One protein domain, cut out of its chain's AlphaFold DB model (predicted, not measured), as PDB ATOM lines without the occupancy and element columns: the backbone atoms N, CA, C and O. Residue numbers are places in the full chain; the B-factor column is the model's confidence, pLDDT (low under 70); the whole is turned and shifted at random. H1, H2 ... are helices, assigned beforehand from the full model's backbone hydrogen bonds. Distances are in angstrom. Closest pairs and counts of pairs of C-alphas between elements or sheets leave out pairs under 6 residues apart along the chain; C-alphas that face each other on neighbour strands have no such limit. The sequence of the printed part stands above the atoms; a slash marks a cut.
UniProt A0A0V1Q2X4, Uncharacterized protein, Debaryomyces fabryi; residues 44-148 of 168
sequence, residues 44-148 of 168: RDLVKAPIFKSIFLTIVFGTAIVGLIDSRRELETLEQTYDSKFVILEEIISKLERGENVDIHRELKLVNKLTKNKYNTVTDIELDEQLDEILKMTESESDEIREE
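This is residues 44 to 148 of the 168 residues of an uncharacterized protein of Debaryomyces fabryi (UniProt A0A0V1Q2X4). One very long helix, H2, makes the long axis; H3 folds back along its residues 77 to 92 as a helical hairpin, and residues 126 to 148, mostly H4, stick out sideways as an arm. Short H1 precedes H2. The printed part has 105 residues, four named helices and no named strand, all helix; it is extended, with radius of gyration of the C-alphas 24.8 A, spanning 76 by 58 by 15 A.

H1, residues 44 to 48, is close to but not clearly touching H2, residues 50 to 97 (C-alphas of Leu 46 and Phe 52 closest, 6.5 A). H2 touches H3, residues 104 to 119, with residues 77 to 92 alone, at a shallow tilt of 23 degrees, opposite ways; the C-alphas of Thr 81 and Tyr 119 are closest, 6.7 A. H4, residues 125 to 147, is apart from H1, H2 and H3. Every O i to N i+4 pair is within hydrogen-bond range in H1, H3 and H4, and 43 of 44 in H2.

H1 begins at C-alpha 44 (-49.825, 1.434, -70.053). H2 is 70.6 A long, H3 22.0 A and H4 33.0 A, ending at C-alpha 147 (-81.840, -31.685, -23.861).

The printed part has no cut and no long link. Residues 114 to 131 and 137 to 148 have pLDDT under 70.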
ATOM      1  N   ARG A  44     -49.726   2.519 -69.060       79.56
ATOM      2  CA  ARG A  44     -49.825   1.434 -70.053       79.56
ATOM      3  C   ARG A  44     -48.588   1.312 -70.951       79.56
ATOM      4  O   ARG A  44     -48.256   0.204 -71.362       79.56
ATOM      5  N   ASP A  45     -47.908   2.419 -71.239       76.81
ATOM      6  CA  ASP A  45     -46.669   2.427 -72.024       76.81
ATOM      7  C   ASP A  45     -45.473   1.980 -71.179       76.81
ATOM      8  O   ASP A  45     -44.569   1.331 -71.700       76.81
ATOM      9  N   LEU A  46     -45.497   2.238 -69.866       77.38
ATOM     10  CA  LEU A  46     -44.482   1.739 -68.932       77.38
ATOM     11  C   LEU A  46     -44.518   0.211 -68.828       77.38
ATOM     12  O   LEU A  46     -43.468  -0.412 -68.892       77.38
ATOM     13  N   VAL A  47     -45.703  -0.403 -68.747       78.56
ATOM     14  CA  VAL A  47     -45.837  -1.875 -68.692       78.56
ATOM     15  C   VAL A  47     -45.354  -2.547 -69.985       78.56
ATOM     16  O   VAL A  47     -44.822  -3.656 -69.956       78.56
ATOM     17  N   LYS A  48     -45.498  -1.870 -71.131       80.00
ATOM     18  CA  LYS A  48     -44.970  -2.336 -72.424       80.00
ATOM     19  C   LYS A  48     -43.465  -2.108 -72.572       80.00
ATOM     20  O   LYS A  48     -42.846  -2.734 -73.434       80.00
ATOM     21  N   ALA A  49     -42.877  -1.226 -71.765       82.50
ATOM     22  CA  ALA A  49     -41.454  -0.950 -71.821       82.50
ATOM     23  C   ALA A  49     -40.652  -2.184 -71.358       82.50
ATOM     24  O   ALA A  49     -41.008  -2.829 -70.369       82.50
ATOM     25  N   PRO A  50     -39.526  -2.507 -72.017       78.69
ATOM     26  CA  PRO A  50     -38.702  -3.666 -71.663       78.69
ATOM     27  C   PRO A  50     -38.149  -3.599 -70.228       78.69
ATOM     28  O   PRO A  50     -37.910  -4.637 -69.619       78.69
ATOM     29  N   ILE A  51     -38.032  -2.396 -69.660       83.06
ATOM     30  CA  ILE A  51     -37.566  -2.142 -68.287       83.06
ATOM     31  C   ILE A  51     -38.575  -2.652 -67.242       83.06
ATOM     32  O   ILE A  51     -38.193  -3.109 -66.165       83.06
ATOM     33  N   PHE A  52     -39.877  -2.629 -67.549       85.88
ATOM     34  CA  PHE A  52     -40.886  -3.142 -66.624       85.88
ATOM     35  C   PHE A  52     -40.786  -4.659 -66.464       85.88
ATOM     36  O   PHE A  52     -40.965  -5.161 -65.360       85.88
ATOM     37  N   LYS A  53     -40.411  -5.386 -67.528       85.31
ATOM     38  CA  LYS A  53     -40.193  -6.838 -67.454       85.31
ATOM     39  C   LYS A  53     -39.100  -7.194 -66.449       85.31
ATOM     40  O   LYS A  53     -39.286  -8.127 -65.679       85.31
ATOM     41  N   SER A  54     -38.001  -6.437 -66.415       91.12
ATOM     42  CA  SER A  54     -36.937  -6.652 -65.430       91.12
ATOM     43  C   SER A  54     -37.366  -6.275 -64.016       91.12
ATOM     44  O   SER A  54     -37.084  -7.025 -63.094       91.12
ATOM     45  N   ILE A  55     -38.094  -5.167 -63.834       89.00
ATOM     46  CA  ILE A  55     -38.590  -4.758 -62.506       89.00
ATOM     47  C   ILE A  55     -39.557  -5.807 -61.951       89.00
ATOM     48  O   ILE A  55     -39.427  -6.231 -60.807       89.00
ATOM     49  N   PHE A  56     -40.498  -6.263 -62.776       91.38
ATOM     50  CA  PHE A  56     -41.446  -7.306 -62.408       91.38
ATOM     51  C   PHE A  56     -40.738  -8.625 -62.085       91.38
ATOM     52  O   PHE A  56     -41.032  -9.243 -61.065       91.38
ATOM     53  N   LEU A  57     -39.762  -9.026 -62.907       90.12
ATOM     54  CA  LEU A  57     -38.975 -10.229 -62.659       90.12
ATOM     55  C   LEU A  57     -38.212 -10.142 -61.336       90.12
ATOM     56  O   LEU A  57     -38.218 -11.112 -60.590       90.12
ATOM     57  N   THR A  58     -37.611  -8.995 -61.011       93.94
ATOM     58  CA  THR A  58     -36.926  -8.790 -59.728       93.94
ATOM     59  C   THR A  58     -37.879  -8.920 -58.547       93.94
ATOM     60  O   THR A  58     -37.502  -9.495 -57.536       93.94
ATOM     61  N   ILE A  59     -39.115  -8.427 -58.666       93.31
ATOM     62  CA  ILE A  59     -40.121  -8.570 -57.605       93.31
ATOM     63  C   ILE A  59     -40.486 -10.044 -57.425       93.31
ATOM     64  O   ILE A  59     -40.395 -10.557 -56.317       93.31
ATOM     65  N   VAL A  60     -40.828 -10.746 -58.510       92.88
ATOM     66  CA  VAL A  60     -41.182 -12.175 -58.455       92.88
ATOM     67  C   VAL A  60     -40.017 -13.014 -57.927       92.88
ATOM     68  O   VAL A  60     -40.206 -13.887 -57.086       92.88
ATOM     69  N   PHE A  61     -38.804 -12.730 -58.393       93.12
ATOM     70  CA  PHE A  61     -37.591 -13.410 -57.959       93.12
ATOM     71  C   PHE A  61     -37.259 -13.111 -56.495       93.12
ATOM     72  O   PHE A  61     -36.907 -14.023 -55.753       93.12
ATOM     73  N   GLY A  62     -37.431 -11.863 -56.058       92.06
ATOM     74  CA  GLY A  62     -37.304 -11.469 -54.658       92.06
ATOM     75  C   GLY A  62     -38.275 -12.240 -53.770       92.06
ATOM     76  O   GLY A  62     -37.848 -12.818 -52.776       92.06
ATOM     77  N   THR A  63     -39.546 -12.347 -54.167       91.81
ATOM     78  CA  THR A  63     -40.544 -13.149 -53.443       91.81
ATOM     79  C   THR A  63     -40.155 -14.625 -53.385       91.81
ATOM     80  O   THR A  63     -40.269 -15.243 -52.331       91.81
ATOM     81  N   ALA A  64     -39.655 -15.193 -54.486       89.81
ATOM     82  CA  ALA A  64     -39.206 -16.583 -54.515       89.81
ATOM     83  C   ALA A  64     -37.998 -16.826 -53.593       89.81
ATOM     84  O   ALA A  64     -37.961 -17.832 -52.889       89.81
ATOM     85  N   ILE A  65     -37.030 -15.904 -53.559       92.44
ATOM     86  CA  ILE A  65     -35.886 -15.981 -52.640       92.44
ATOM     87  C   ILE A  65     -36.350 -15.903 -51.189       92.44
ATOM     88  O   ILE A  65     -35.897 -16.702 -50.377       92.44
ATOM     89  N   VAL A  66     -37.238 -14.961 -50.863       90.38
ATOM     90  CA  VAL A  66     -37.765 -14.819 -49.499       90.38
ATOM     91  C   VAL A  66     -38.476 -16.101 -49.072       90.38
ATOM     92  O   VAL A  66     -38.141 -16.639 -48.026       90.38
ATOM     93  N   GLY A  67     -39.336 -16.669 -49.924       85.62
ATOM     94  CA  GLY A  67     -39.987 -17.950 -49.635       85.62
ATOM     95  C   GLY A  67     -38.993 -19.097 -49.402       85.62
ATOM     96  O   GLY A  67     -39.176 -19.896 -48.492       85.62
ATOM     97  N   LEU A  68     -37.896 -19.156 -50.167       86.75
ATOM     98  CA  LEU A  68     -36.835 -20.146 -49.947       86.75
ATOM     99  C   LEU A  68     -36.078 -19.930 -48.630       86.75
ATOM    100  O   LEU A  68     -35.684 -20.907 -47.993       86.75
ATOM    101  N   ILE A  69     -35.838 -18.677 -48.239       84.94
ATOM    102  CA  ILE A  69     -35.186 -18.331 -46.970       84.94
ATOM    103  C   ILE A  69     -36.088 -18.714 -45.797       84.94
ATOM    104  O   ILE A  69     -35.594 -19.302 -44.837       84.94
ATOM    105  N   ASP A  70     -37.387 -18.441 -45.891       83.50
ATOM    106  CA  ASP A  70     -38.349 -18.801 -44.853       83.50
ATOM    107  C   ASP A  70     -38.427 -20.323 -44.686       83.50
ATOM    108  O   ASP A  70     -38.233 -20.817 -43.581       83.50
ATOM    109  N   SER A  71     -38.534 -21.094 -45.776       77.31
ATOM    110  CA  SER A  71     -38.509 -22.564 -45.692       77.31
ATOM    111  C   SER A  71     -37.193 -23.122 -45.138       77.31
ATOM    112  O   SER A  71     -37.187 -24.112 -44.411       77.31
ATOM    113  N   ARG A  72     -36.049 -22.505 -45.469       82.44
ATOM    114  CA  ARG A  72     -34.744 -22.877 -44.889       82.44
ATOM    115  C   ARG A  72     -34.719 -22.622 -43.387       82.44
ATOM    116  O   ARG A  72     -34.255 -23.476 -42.640       82.44
ATOM    117  N   ARG A  73     -35.223 -21.463 -42.969       80.88
ATOM    118  CA  ARG A  73     -35.287 -21.052 -41.571       80.88
ATOM    119  C   ARG A  73     -36.218 -21.953 -40.771       80.88
ATOM    120  O   ARG A  73     -35.849 -22.347 -39.676       80.88
ATOM    121  N   GLU A  74     -37.379 -22.305 -41.313       78.06
ATOM    122  CA  GLU A  74     -38.318 -23.240 -40.685       78.06
ATOM    123  C   GLU A  74     -37.666 -24.604 -40.436       78.06
ATOM    124  O   GLU A  74     -37.715 -25.115 -39.317       78.06
ATOM    125  N   LEU A  75     -36.975 -25.158 -41.438       78.31
ATOM    126  CA  LEU A  75     -36.249 -26.424 -41.295       78.31
ATOM    127  C   LEU A  75     -35.149 -26.346 -40.230       78.31
ATOM    128  O   LEU A  75     -35.051 -27.242 -39.396       78.31
ATOM    129  N   GLU A  76     -34.363 -25.270 -40.223       80.00
ATOM    130  CA  GLU A  76     -33.307 -25.056 -39.228       80.00
ATOM    131  C   GLU A  76     -33.884 -24.905 -37.813       80.00
ATOM    132  O   GLU A  76     -33.382 -25.502 -36.862       80.00
ATOM    133  N   THR A  77     -34.989 -24.166 -37.657       79.62
ATOM    134  CA  THR A  77     -35.671 -24.047 -36.360       79.62
ATOM    135  C   THR A  77     -36.247 -25.374 -35.884       79.62
ATOM    136  O   THR A  77     -36.234 -25.650 -34.683       79.62
ATOM    137  N   LEU A  78     -36.728 -26.208 -36.807       77.81
ATOM    138  CA  LEU A  78     -37.272 -27.521 -36.495       77.81
ATOM    139  C   LEU A  78     -36.165 -28.472 -36.029       77.81
ATOM    140  O   LEU A  78     -36.287 -29.063 -34.958       77.81
ATOM    141  N   GLU A  79     -35.065 -28.555 -36.777       82.69
ATOM    142  CA  GLU A  79     -33.870 -29.331 -36.419       82.69
ATOM    143  C   GLU A  79     -33.354 -28.923 -35.033       82.69
ATOM    144  O   GLU A  79     -33.257 -29.750 -34.125       82.69
ATOM    145  N   GLN A  80     -33.175 -27.621 -34.809       80.69
ATOM    146  CA  GLN A  80     -32.694 -27.092 -33.536       80.69
ATOM    147  C   GLN A  80     -33.646 -27.376 -32.360       80.69
ATOM    148  O   GLN A  80     -33.208 -27.575 -31.219       80.69
ATOM    149  N   THR A  81     -34.955 -27.397 -32.619       79.88
ATOM    150  CA  THR A  81     -35.971 -27.732 -31.615       79.88
ATOM    151  C   THR A  81     -35.881 -29.198 -31.213       79.88
ATOM    152  O   THR A  81     -35.930 -29.505 -30.016       79.88
ATOM    153  N   TYR A  82     -35.735 -30.104 -32.180       82.62
ATOM    154  CA  TYR A  82     -35.587 -31.530 -31.906       82.62
ATOM    155  C   TYR A  82     -34.274 -31.837 -31.198       82.62
ATOM    156  O   TYR A  82     -34.309 -32.518 -30.174       82.62
ATOM    157  N   ASP A  83     -33.159 -31.263 -31.639       85.94
ATOM    158  CA  ASP A  83     -31.864 -31.409 -30.965       85.94
ATOM    159  C   ASP A  83     -31.946 -30.971 -29.502       85.94
ATOM    160  O   ASP A  83     -31.504 -31.677 -28.596       85.94
ATOM    161  N   SER A  84     -32.605 -29.840 -29.240       80.88
ATOM    162  CA  SER A  84     -32.818 -29.361 -27.872       80.88
ATOM    163  C   SER A  84     -33.660 -30.334 -27.041       80.88
ATOM    164  O   SER A  84     -33.373 -30.538 -25.862       80.88
ATOM    165  N   LYS A  85     -34.698 -30.948 -27.626       83.44
ATOM    166  CA  LYS A  85     -35.503 -31.975 -26.946       83.44
ATOM    167  C   LYS A  85     -34.667 -33.224 -26.648       83.44
ATOM    168  O   LYS A  85     -34.778 -33.750 -25.544       83.44
ATOM    169  N   PHE A  86     -33.820 -33.668 -27.579       86.88
ATOM    170  CA  PHE A  86     -32.948 -34.831 -27.388       86.88
ATOM    171  C   PHE A  86     -31.923 -34.615 -26.279       86.88
ATOM    172  O   PHE A  86     -31.842 -35.448 -25.382       86.88
ATOM    173  N   VAL A  87     -31.232 -33.471 -26.263       86.56
ATOM    174  CA  VAL A  87     -30.264 -33.135 -25.203       86.56
ATOM    175  C   VAL A  87     -30.903 -33.205 -23.817       86.56
ATOM    176  O   VAL A  87     -30.305 -33.708 -22.869       86.56
ATOM    177  N   ILE A  88     -32.142 -32.730 -23.682       83.31
ATOM    178  CA  ILE A  88     -32.805 -32.739 -22.381       83.31
ATOM    179  C   ILE A  88     -33.299 -34.142 -22.001       83.31
ATOM    180  O   ILE A  88     -33.229 -34.528 -20.835       83.31
ATOM    181  N   LEU A  89     -33.769 -34.932 -22.967       85.19
ATOM    182  CA  LEU A  89     -34.096 -36.337 -22.722       85.19
ATOM    183  C   LEU A  89     -32.856 -37.127 -22.287       85.19
ATOM    184  O   LEU A  89     -32.948 -37.909 -21.345       85.19
ATOM    185  N   GLU A  90     -31.699 -36.885 -22.901       87.06
ATOM    186  CA  GLU A  90     -30.421 -37.466 -22.476       87.06
ATOM    187  C   GLU A  90     -30.046 -37.046 -21.051       87.06
ATOM    188  O   GLU A  90     -29.574 -37.873 -20.267       87.06
ATOM    189  N   GLU A  91     -30.297 -35.791 -20.672       84.44
ATOM    190  CA  GLU A  91     -30.078 -35.314 -19.305       84.44
ATOM    191  C   GLU A  91     -30.987 -36.041 -18.300       84.44
ATOM    192  O   GLU A  91     -30.505 -36.512 -17.268       84.44
ATOM    193  N   ILE A  92     -32.279 -36.193 -18.615       84.31
ATOM    194  CA  ILE A  92     -33.249 -36.930 -17.786       84.31
ATOM    195  C   ILE A  92     -32.828 -38.395 -17.640       84.31
ATOM    196  O   ILE A  92     -32.805 -38.917 -16.525       84.31
ATOM    197  N   ILE A  93     -32.458 -39.053 -18.743       85.44
ATOM    198  CA  ILE A  93     -31.974 -40.441 -18.740       85.44
ATOM    199  C   ILE A  93     -30.726 -40.553 -17.861       85.44
ATOM    200  O   ILE A  93     -30.670 -41.409 -16.982       85.44
ATOM    201  N   SER A  94     -29.774 -39.632 -18.009       86.62
ATOM    202  CA  SER A  94     -28.541 -39.617 -17.218       86.62
ATOM    203  C   SER A  94     -28.788 -39.409 -15.719       86.62
ATOM    204  O   SER A  94     -28.003 -39.883 -14.896       86.62
ATOM    205  N   LYS A  95     -29.826 -38.658 -15.329       83.62
ATOM    206  CA  LYS A  95     -30.237 -38.502 -13.921       83.62
ATOM    207  C   LYS A  95     -30.908 -39.775 -13.394       83.62
ATOM    208  O   LYS A  95     -30.602 -40.206 -12.282       83.62
ATOM    209  N   LEU A  96     -31.745 -40.421 -14.210       82.38
ATOM    210  CA  LEU A  96     -32.349 -41.720 -13.888       82.38
ATOM    211  C   LEU A  96     -31.288 -42.812 -13.688       82.38
ATOM    212  O   LEU A  96     -31.362 -43.561 -12.717       82.38
ATOM    213  N   GLU A  97     -30.282 -42.881 -14.560       85.94
ATOM    214  CA  GLU A  97     -29.169 -43.836 -14.451       85.94
ATOM    215  C   GLU A  97     -28.340 -43.633 -13.176       85.94
ATOM    216  O   GLU A  97     -27.829 -44.593 -12.599       85.94
ATOM    217  N   ARG A  98     -28.246 -42.390 -12.691       89.50
ATOM    218  CA  ARG A  98     -27.599 -42.044 -11.416       89.50
ATOM    219  C   ARG A  98     -28.451 -42.371 -10.184       89.50
ATOM    220  O   ARG A  98     -27.980 -42.193  -9.063       89.50
ATOM    221  N   GLY A  99     -29.674 -42.867 -10.372       79.75
ATOM    222  CA  GLY A  99     -30.608 -43.177  -9.291       79.75
ATOM    223  C   GLY A  99     -31.232 -41.936  -8.644       79.75
ATOM    224  O   GLY A  99     -31.756 -42.031  -7.533       79.75
ATOM    225  N   GLU A 100     -31.177 -40.776  -9.306       78.81
ATOM    226  CA  GLU A 100     -31.845 -39.564  -8.832       78.81
ATOM    227  C   GLU A 100     -33.362 -39.683  -9.031       78.81
ATOM    228  O   GLU A 100     -33.849 -40.177 -10.051       78.81
ATOM    229  N   ASN A 101     -34.136 -39.227  -8.042       70.75
ATOM    230  CA  ASN A 101     -35.593 -39.228  -8.128       70.75
ATOM    231  C   ASN A 101     -36.043 -38.053  -9.007       70.75
ATOM    232  O   ASN A 101     -36.164 -36.920  -8.538       70.75
ATOM    233  N   VAL A 102     -36.230 -38.329 -10.296       71.31
ATOM    234  CA  VAL A 102     -36.701 -37.346 -11.271       71.31
ATOM    235  C   VAL A 102     -38.206 -37.498 -11.448       71.31
ATOM    236  O   VAL A 102     -38.695 -38.530 -11.909       71.31
ATOM    237  N   ASP A 103     -38.946 -36.437 -11.133       77.19
ATOM    238  CA  ASP A 103     -40.338 -36.306 -11.556       77.19
ATOM    239  C   ASP A 103     -40.364 -35.974 -13.053       77.19
ATOM    240  O   ASP A 103     -40.301 -34.812 -13.468       77.19
ATOM    241  N   ILE A 104     -40.429 -37.034 -13.863       77.56
ATOM    242  CA  ILE A 104     -40.420 -36.981 -15.329       77.56
ATOM    243  C   ILE A 104     -41.496 -36.019 -15.838       77.56
ATOM    244  O   ILE A 104     -41.258 -35.261 -16.775       77.56
ATOM    245  N   HIS A 105     -42.674 -36.000 -15.211       76.12
ATOM    246  CA  HIS A 105     -43.788 -35.181 -15.676       76.12
ATOM    247  C   HIS A 105     -43.517 -33.688 -15.464       76.12
ATOM    248  O   HIS A 105     -43.795 -32.855 -16.336       76.12
ATOM    249  N   ARG A 106     -42.916 -33.340 -14.324       79.06
ATOM    250  CA  ARG A 106     -42.535 -31.963 -14.013       79.06
ATOM    251  C   ARG A 106     -41.358 -31.483 -14.855       79.06
ATOM    252  O   ARG A 106     -41.424 -30.354 -15.344       79.06
ATOM    253  N   GLU A 107     -40.324 -32.301 -15.050       73.50
ATOM    254  CA  GLU A 107     -39.187 -31.929 -15.904       73.50
ATOM    255  C   GLU A 107     -39.635 -31.753 -17.359       73.50
ATOM    256  O   GLU A 107     -39.398 -30.696 -17.940       73.50
ATOM    257  N   LEU A 108     -40.406 -32.688 -17.918       76.75
ATOM    258  CA  LEU A 108     -40.867 -32.605 -19.307       76.75
ATOM    259  C   LEU A 108     -41.762 -31.378 -19.563       76.75
ATOM    260  O   LEU A 108     -41.659 -30.732 -20.608       76.75
ATOM    261  N   LYS A 109     -42.599 -30.988 -18.590       79.44
ATOM    262  CA  LYS A 109     -43.410 -29.761 -18.664       79.44
ATOM    263  C   LYS A 109     -42.552 -28.496 -18.643       79.44
ATOM    264  O   LYS A 109     -42.851 -27.528 -19.345       79.44
ATOM    265  N   LEU A 110     -41.494 -28.493 -17.836       76.38
ATOM    266  CA  LEU A 110     -40.563 -27.371 -17.735       76.38
ATOM    267  C   LEU A 110     -39.777 -27.202 -19.036       76.38
ATOM    268  O   LEU A 110     -39.628 -26.085 -19.525       76.38
ATOM    269  N   VAL A 111     -39.380 -28.321 -19.633       74.12
ATOM    270  CA  VAL A 111     -38.698 -28.410 -20.923       74.12
ATOM    271  C   VAL A 111     -39.573 -27.900 -22.046       74.12
ATOM    272  O   VAL A 111     -39.151 -27.019 -22.787       74.12
ATOM    273  N   ASN A 112     -40.823 -28.354 -22.121       74.12
ATOM    274  CA  ASN A 112     -41.739 -27.890 -23.156       74.12
ATOM    275  C   ASN A 112     -41.973 -26.370 -23.053       74.12
ATOM    276  O   ASN A 112     -42.015 -25.669 -24.061       74.12
ATOM    277  N   LYS A 113     -42.022 -25.829 -21.828       74.50
ATOM    278  CA  LYS A 113     -42.119 -24.382 -21.580       74.50
ATOM    279  C   LYS A 113     -40.841 -23.616 -21.962       74.50
ATOM    280  O   LYS A 113     -40.933 -22.496 -22.460       74.50
ATOM    281  N   LEU A 114     -39.664 -24.200 -21.740       68.75
ATOM    282  CA  LEU A 114     -38.362 -23.612 -22.081       68.75
ATOM    283  C   LEU A 114     -38.126 -23.598 -23.595       68.75
ATOM    284  O   LEU A 114     -37.715 -22.577 -24.149       68.75
ATOM    285  N   THR A 115     -38.449 -24.699 -24.268       69.31
ATOM    286  CA  THR A 115     -38.337 -24.836 -25.721       69.31
ATOM    287  C   THR A 115     -39.338 -23.923 -26.441       69.31
ATOM    288  O   THR A 115     -38.945 -23.259 -27.398       69.31
ATOM    289  N   LYS A 116     -40.570 -23.770 -25.918       63.56
ATOM    290  CA  LYS A 116     -41.600 -22.855 -26.459       63.56
ATOM    291  C   LYS A 116     -41.124 -21.398 -26.539       63.56
ATOM    292  O   LYS A 116     -41.336 -20.740 -27.551       63.56
ATOM    293  N   ASN A 117     -40.444 -20.901 -25.502       60.72
ATOM    294  CA  ASN A 117     -39.986 -19.506 -25.460       60.72
ATOM    295  C   ASN A 117     -38.688 -19.251 -26.236       60.72
ATOM    296  O   ASN A 117     -38.470 -18.134 -26.699       60.72
ATOM    297  N   LYS A 118     -37.798 -20.244 -26.335       57.00
ATOM    298  CA  LYS A 118     -36.466 -20.052 -26.923       57.00
ATOM    299  C   LYS A 118     -36.461 -20.188 -28.448       57.00
ATOM    300  O   LYS A 118     -35.625 -19.560 -29.091       57.00
ATOM    301  N   TYR A 119     -37.395 -20.955 -29.014       54.59
ATOM    302  CA  TYR A 119     -37.387 -21.300 -30.441       54.59
ATOM    303  C   TYR A 119     -38.617 -20.835 -31.223       54.59
ATOM    304  O   TYR A 119     -38.714 -21.120 -32.409       54.59
ATOM    305  N   ASN A 120     -39.516 -20.061 -30.598       53.47
ATOM    306  CA  ASN A 120     -40.702 -19.478 -31.238       53.47
ATOM    307  C   ASN A 120     -41.490 -20.489 -32.096       53.47
ATOM    308  O   ASN A 120     -42.080 -20.137 -33.115       53.47
ATOM    309  N   THR A 121     -41.491 -21.758 -31.682       54.06
ATOM    310  CA  THR A 121     -42.321 -22.825 -32.241       54.06
ATOM    311  C   THR A 121     -43.729 -22.638 -31.693       54.06
ATOM    312  O   THR A 121     -44.163 -23.325 -30.769       54.06
ATOM    313  N   VAL A 122     -44.404 -21.609 -32.199       48.62
ATOM    314  CA  VAL A 122     -45.811 -21.298 -31.914       48.62
ATOM    315  C   VAL A 122     -46.747 -22.244 -32.686       48.62
ATOM    316  O   VAL A 122     -47.935 -22.292 -32.408       48.62
ATOM    317  N   THR A 123     -46.226 -23.073 -33.592       52.16
ATOM    318  CA  THR A 123     -47.043 -23.785 -34.584       52.16
ATOM    319  C   THR A 123     -47.819 -24.994 -34.064       52.16
ATOM    320  O   THR A 123     -48.885 -25.274 -34.599       52.16
ATOM    321  N   ASP A 124     -47.357 -25.684 -33.015       49.31
ATOM    322  CA  ASP A 124     -47.890 -27.032 -32.740       49.31
ATOM    323  C   ASP A 124     -48.826 -27.112 -31.522       49.31
ATOM    324  O   ASP A 124     -49.550 -28.085 -31.384       49.31
ATOM    325  N   ILE A 125     -48.870 -26.090 -30.654       49.38
ATOM    326  CA  ILE A 125     -49.759 -26.086 -29.466       49.38
ATOM    327  C   ILE A 125     -50.997 -25.206 -29.678       49.38
ATOM    328  O   ILE A 125     -52.036 -25.475 -29.087       49.38
ATOM    329  N   GLU A 126     -50.935 -24.196 -30.555       52.66
ATOM    330  CA  GLU A 126     -52.143 -23.457 -30.946       52.66
ATOM    331  C   GLU A 126     -53.149 -24.362 -31.667       52.66
ATOM    332  O   GLU A 126     -54.345 -24.126 -31.551       52.66
ATOM    333  N   LEU A 127     -52.691 -25.409 -32.363       55.34
ATOM    334  CA  LEU A 127     -53.573 -26.389 -32.997       55.34
ATOM    335  C   LEU A 127     -54.244 -27.317 -31.986       55.34
ATOM    336  O   LEU A 127     -55.428 -27.570 -32.151       55.34
ATOM    337  N   ASP A 128     -53.535 -27.775 -30.950       55.81
ATOM    338  CA  ASP A 128     -54.112 -28.623 -29.897       55.81
ATOM    339  C   ASP A 128     -55.134 -27.846 -29.052       55.81
ATOM    340  O   ASP A 128     -56.215 -28.350 -28.766       55.81
ATOM    341  N   GLU A 129     -54.839 -26.586 -28.716       61.78
ATOM    342  CA  GLU A 129     -55.741 -25.715 -27.947       61.78
ATOM    343  C   GLU A 129     -56.974 -25.308 -28.784       61.78
ATOM    344  O   GLU A 129     -58.090 -25.285 -28.265       61.78
ATOM    345  N   GLN A 130     -56.808 -25.093 -30.099       57.06
ATOM    346  CA  GLN A 130     -57.921 -24.902 -31.042       57.06
ATOM    347  C   GLN A 130     -58.715 -26.190 -31.291       57.06
ATOM    348  O   GLN A 130     -59.929 -26.128 -31.456       57.06
ATOM    349  N   LEU A 131     -58.070 -27.361 -31.319       61.59
ATOM    350  CA  LEU A 131     -58.745 -28.655 -31.432       61.59
ATOM    351  C   LEU A 131     -59.585 -28.934 -30.194       61.59
ATOM    352  O   LEU A 131     -60.737 -29.321 -30.346       61.59
ATOM    353  N   ASP A 132     -59.047 -28.683 -29.001       71.06
ATOM    354  CA  ASP A 132     -59.781 -28.792 -27.742       71.06
ATOM    355  C   ASP A 132     -60.945 -27.790 -27.690       71.06
ATOM    356  O   ASP A 132     -62.036 -28.141 -27.240       71.06
ATOM    357  N   GLU A 133     -60.770 -26.565 -28.198       76.50
ATOM    358  CA  GLU A 133     -61.845 -25.571 -28.298       76.50
ATOM    359  C   GLU A 133     -62.941 -25.991 -29.296       76.50
ATOM    360  O   GLU A 133     -64.125 -25.921 -28.967       76.50
ATOM    361  N   ILE A 134     -62.573 -26.515 -30.471       75.31
ATOM    362  CA  ILE A 134     -63.512 -27.039 -31.479       75.31
ATOM    363  C   ILE A 134     -64.235 -28.290 -30.962       75.31
ATOM    364  O   ILE A 134     -65.448 -28.423 -31.146       75.31
ATOM    365  N   LEU A 135     -63.521 -29.204 -30.300       75.69
ATOM    366  CA  LEU A 135     -64.094 -30.416 -29.718       75.69
ATOM    367  C   LEU A 135     -65.086 -30.053 -28.609       75.69
ATOM    368  O   LEU A 135     -66.183 -30.598 -28.566       75.69
ATOM    369  N   LYS A 136     -64.745 -29.062 -27.778       79.25
ATOM    370  CA  LYS A 136     -65.611 -28.552 -26.714       79.25
ATOM    371  C   LYS A 136     -66.825 -27.799 -27.255       79.25
ATOM    372  O   LYS A 136     -67.911 -27.956 -26.706       79.25
ATOM    373  N   MET A 137     -66.691 -27.027 -28.335       68.38
ATOM    374  CA  MET A 137     -67.838 -26.411 -29.020       68.38
ATOM    375  C   MET A 137     -68.764 -27.471 -29.633       68.38
ATOM    376  O   MET A 137     -69.977 -27.363 -29.495       68.38
ATOM    377  N   THR A 138     -68.200 -28.531 -30.219       68.56
ATOM    378  CA  THR A 138     -68.967 -29.652 -30.794       68.56
ATOM    379  C   THR A 138     -69.671 -30.478 -29.709       68.56
ATOM    380  O   THR A 138     -70.810 -30.905 -29.892       68.56
ATOM    381  N   GLU A 139     -69.025 -30.685 -28.560       63.50
ATOM    382  CA  GLU A 139     -69.622 -31.358 -27.400       63.50
ATOM    383  C   GLU A 139     -70.769 -30.517 -26.807       63.50
ATOM    384  O   GLU A 139     -71.853 -31.047 -26.574       63.50
ATOM    385  N   SER A 140     -70.589 -29.194 -26.714       57.44
ATOM    386  CA  SER A 140     -71.626 -28.248 -26.257       57.44
ATOM    387  C   SER A 140     -72.860 -28.224 -27.174       57.44
ATOM    388  O   SER A 140     -73.987 -28.155 -26.692       57.44
ATOM    389  N   GLU A 141     -72.667 -28.325 -28.492       55.84
ATOM    390  CA  GLU A 141     -73.759 -28.371 -29.480       55.84
ATOM    391  C   GLU A 141     -74.499 -29.724 -29.448       55.84
ATOM    392  O   GLU A 141     -75.706 -29.809 -29.683       55.84
ATOM    393  N   SER A 142     -73.797 -30.804 -29.085       53.75
ATOM    394  CA  SER A 142     -74.387 -32.138 -28.931       53.75
ATOM    395  C   SER A 142     -75.203 -32.318 -27.643       53.75
ATOM    396  O   SER A 142     -76.103 -33.166 -27.609       53.75
ATOM    397  N   ASP A 143     -74.941 -31.501 -26.621       49.34
ATOM    398  CA  ASP A 143     -75.713 -31.469 -25.376       49.34
ATOM    399  C   ASP A 143     -76.991 -30.618 -25.507       49.34
ATOM    400  O   ASP A 143     -78.032 -31.013 -24.979       49.34
ATOM    401  N   GLU A 144     -76.989 -29.542 -26.307       49.81
ATOM    402  CA  GLU A 144     -78.218 -28.781 -26.612       49.81
ATOM    403  C   GLU A 144     -79.223 -29.597 -27.450       49.81
ATOM    404  O   GLU A 144     -80.426 -29.567 -27.185       49.81
ATOM    405  N   ILE A 145     -78.752 -30.434 -28.385       49.72
ATOM    406  CA  ILE A 145     -79.625 -31.328 -29.174       49.72
ATOM    407  C   ILE A 145     -80.175 -32.493 -28.320       49.72
ATOM    408  O   ILE A 145     -81.236 -33.056 -28.615       49.72
ATOM    409  N   ARG A 146     -79.490 -32.867 -27.228       45.75
ATOM    410  CA  ARG A 146     -79.919 -33.947 -26.319       45.75
ATOM    411  C   ARG A 146     -80.887 -33.507 -25.224       45.75
ATOM    412  O   ARG A 146     -81.640 -34.359 -24.744       45.75
ATOM    413  N   GLU A 147     -80.904 -32.232 -24.854       47.34
ATOM    414  CA  GLU A 147     -81.840 -31.685 -23.861       47.34
ATOM    415  C   GLU A 147     -83.227 -31.385 -24.467       47.34
ATOM    416  O   GLU A 147     -84.237 -31.605 -23.803       47.34
ATOM    417  N   GLU A 148     -83.331 -31.015 -25.752       43.72
ATOM    418  CA  GLU A 148     -84.639 -30.724 -26.381       43.72
ATOM    419  C   GLU A 148     -85.465 -31.993 -26.703       43.72
ATOM    420  O   GLU A 148     -86.684 -31.946 -26.868       43.72
TER     421      GLU A 148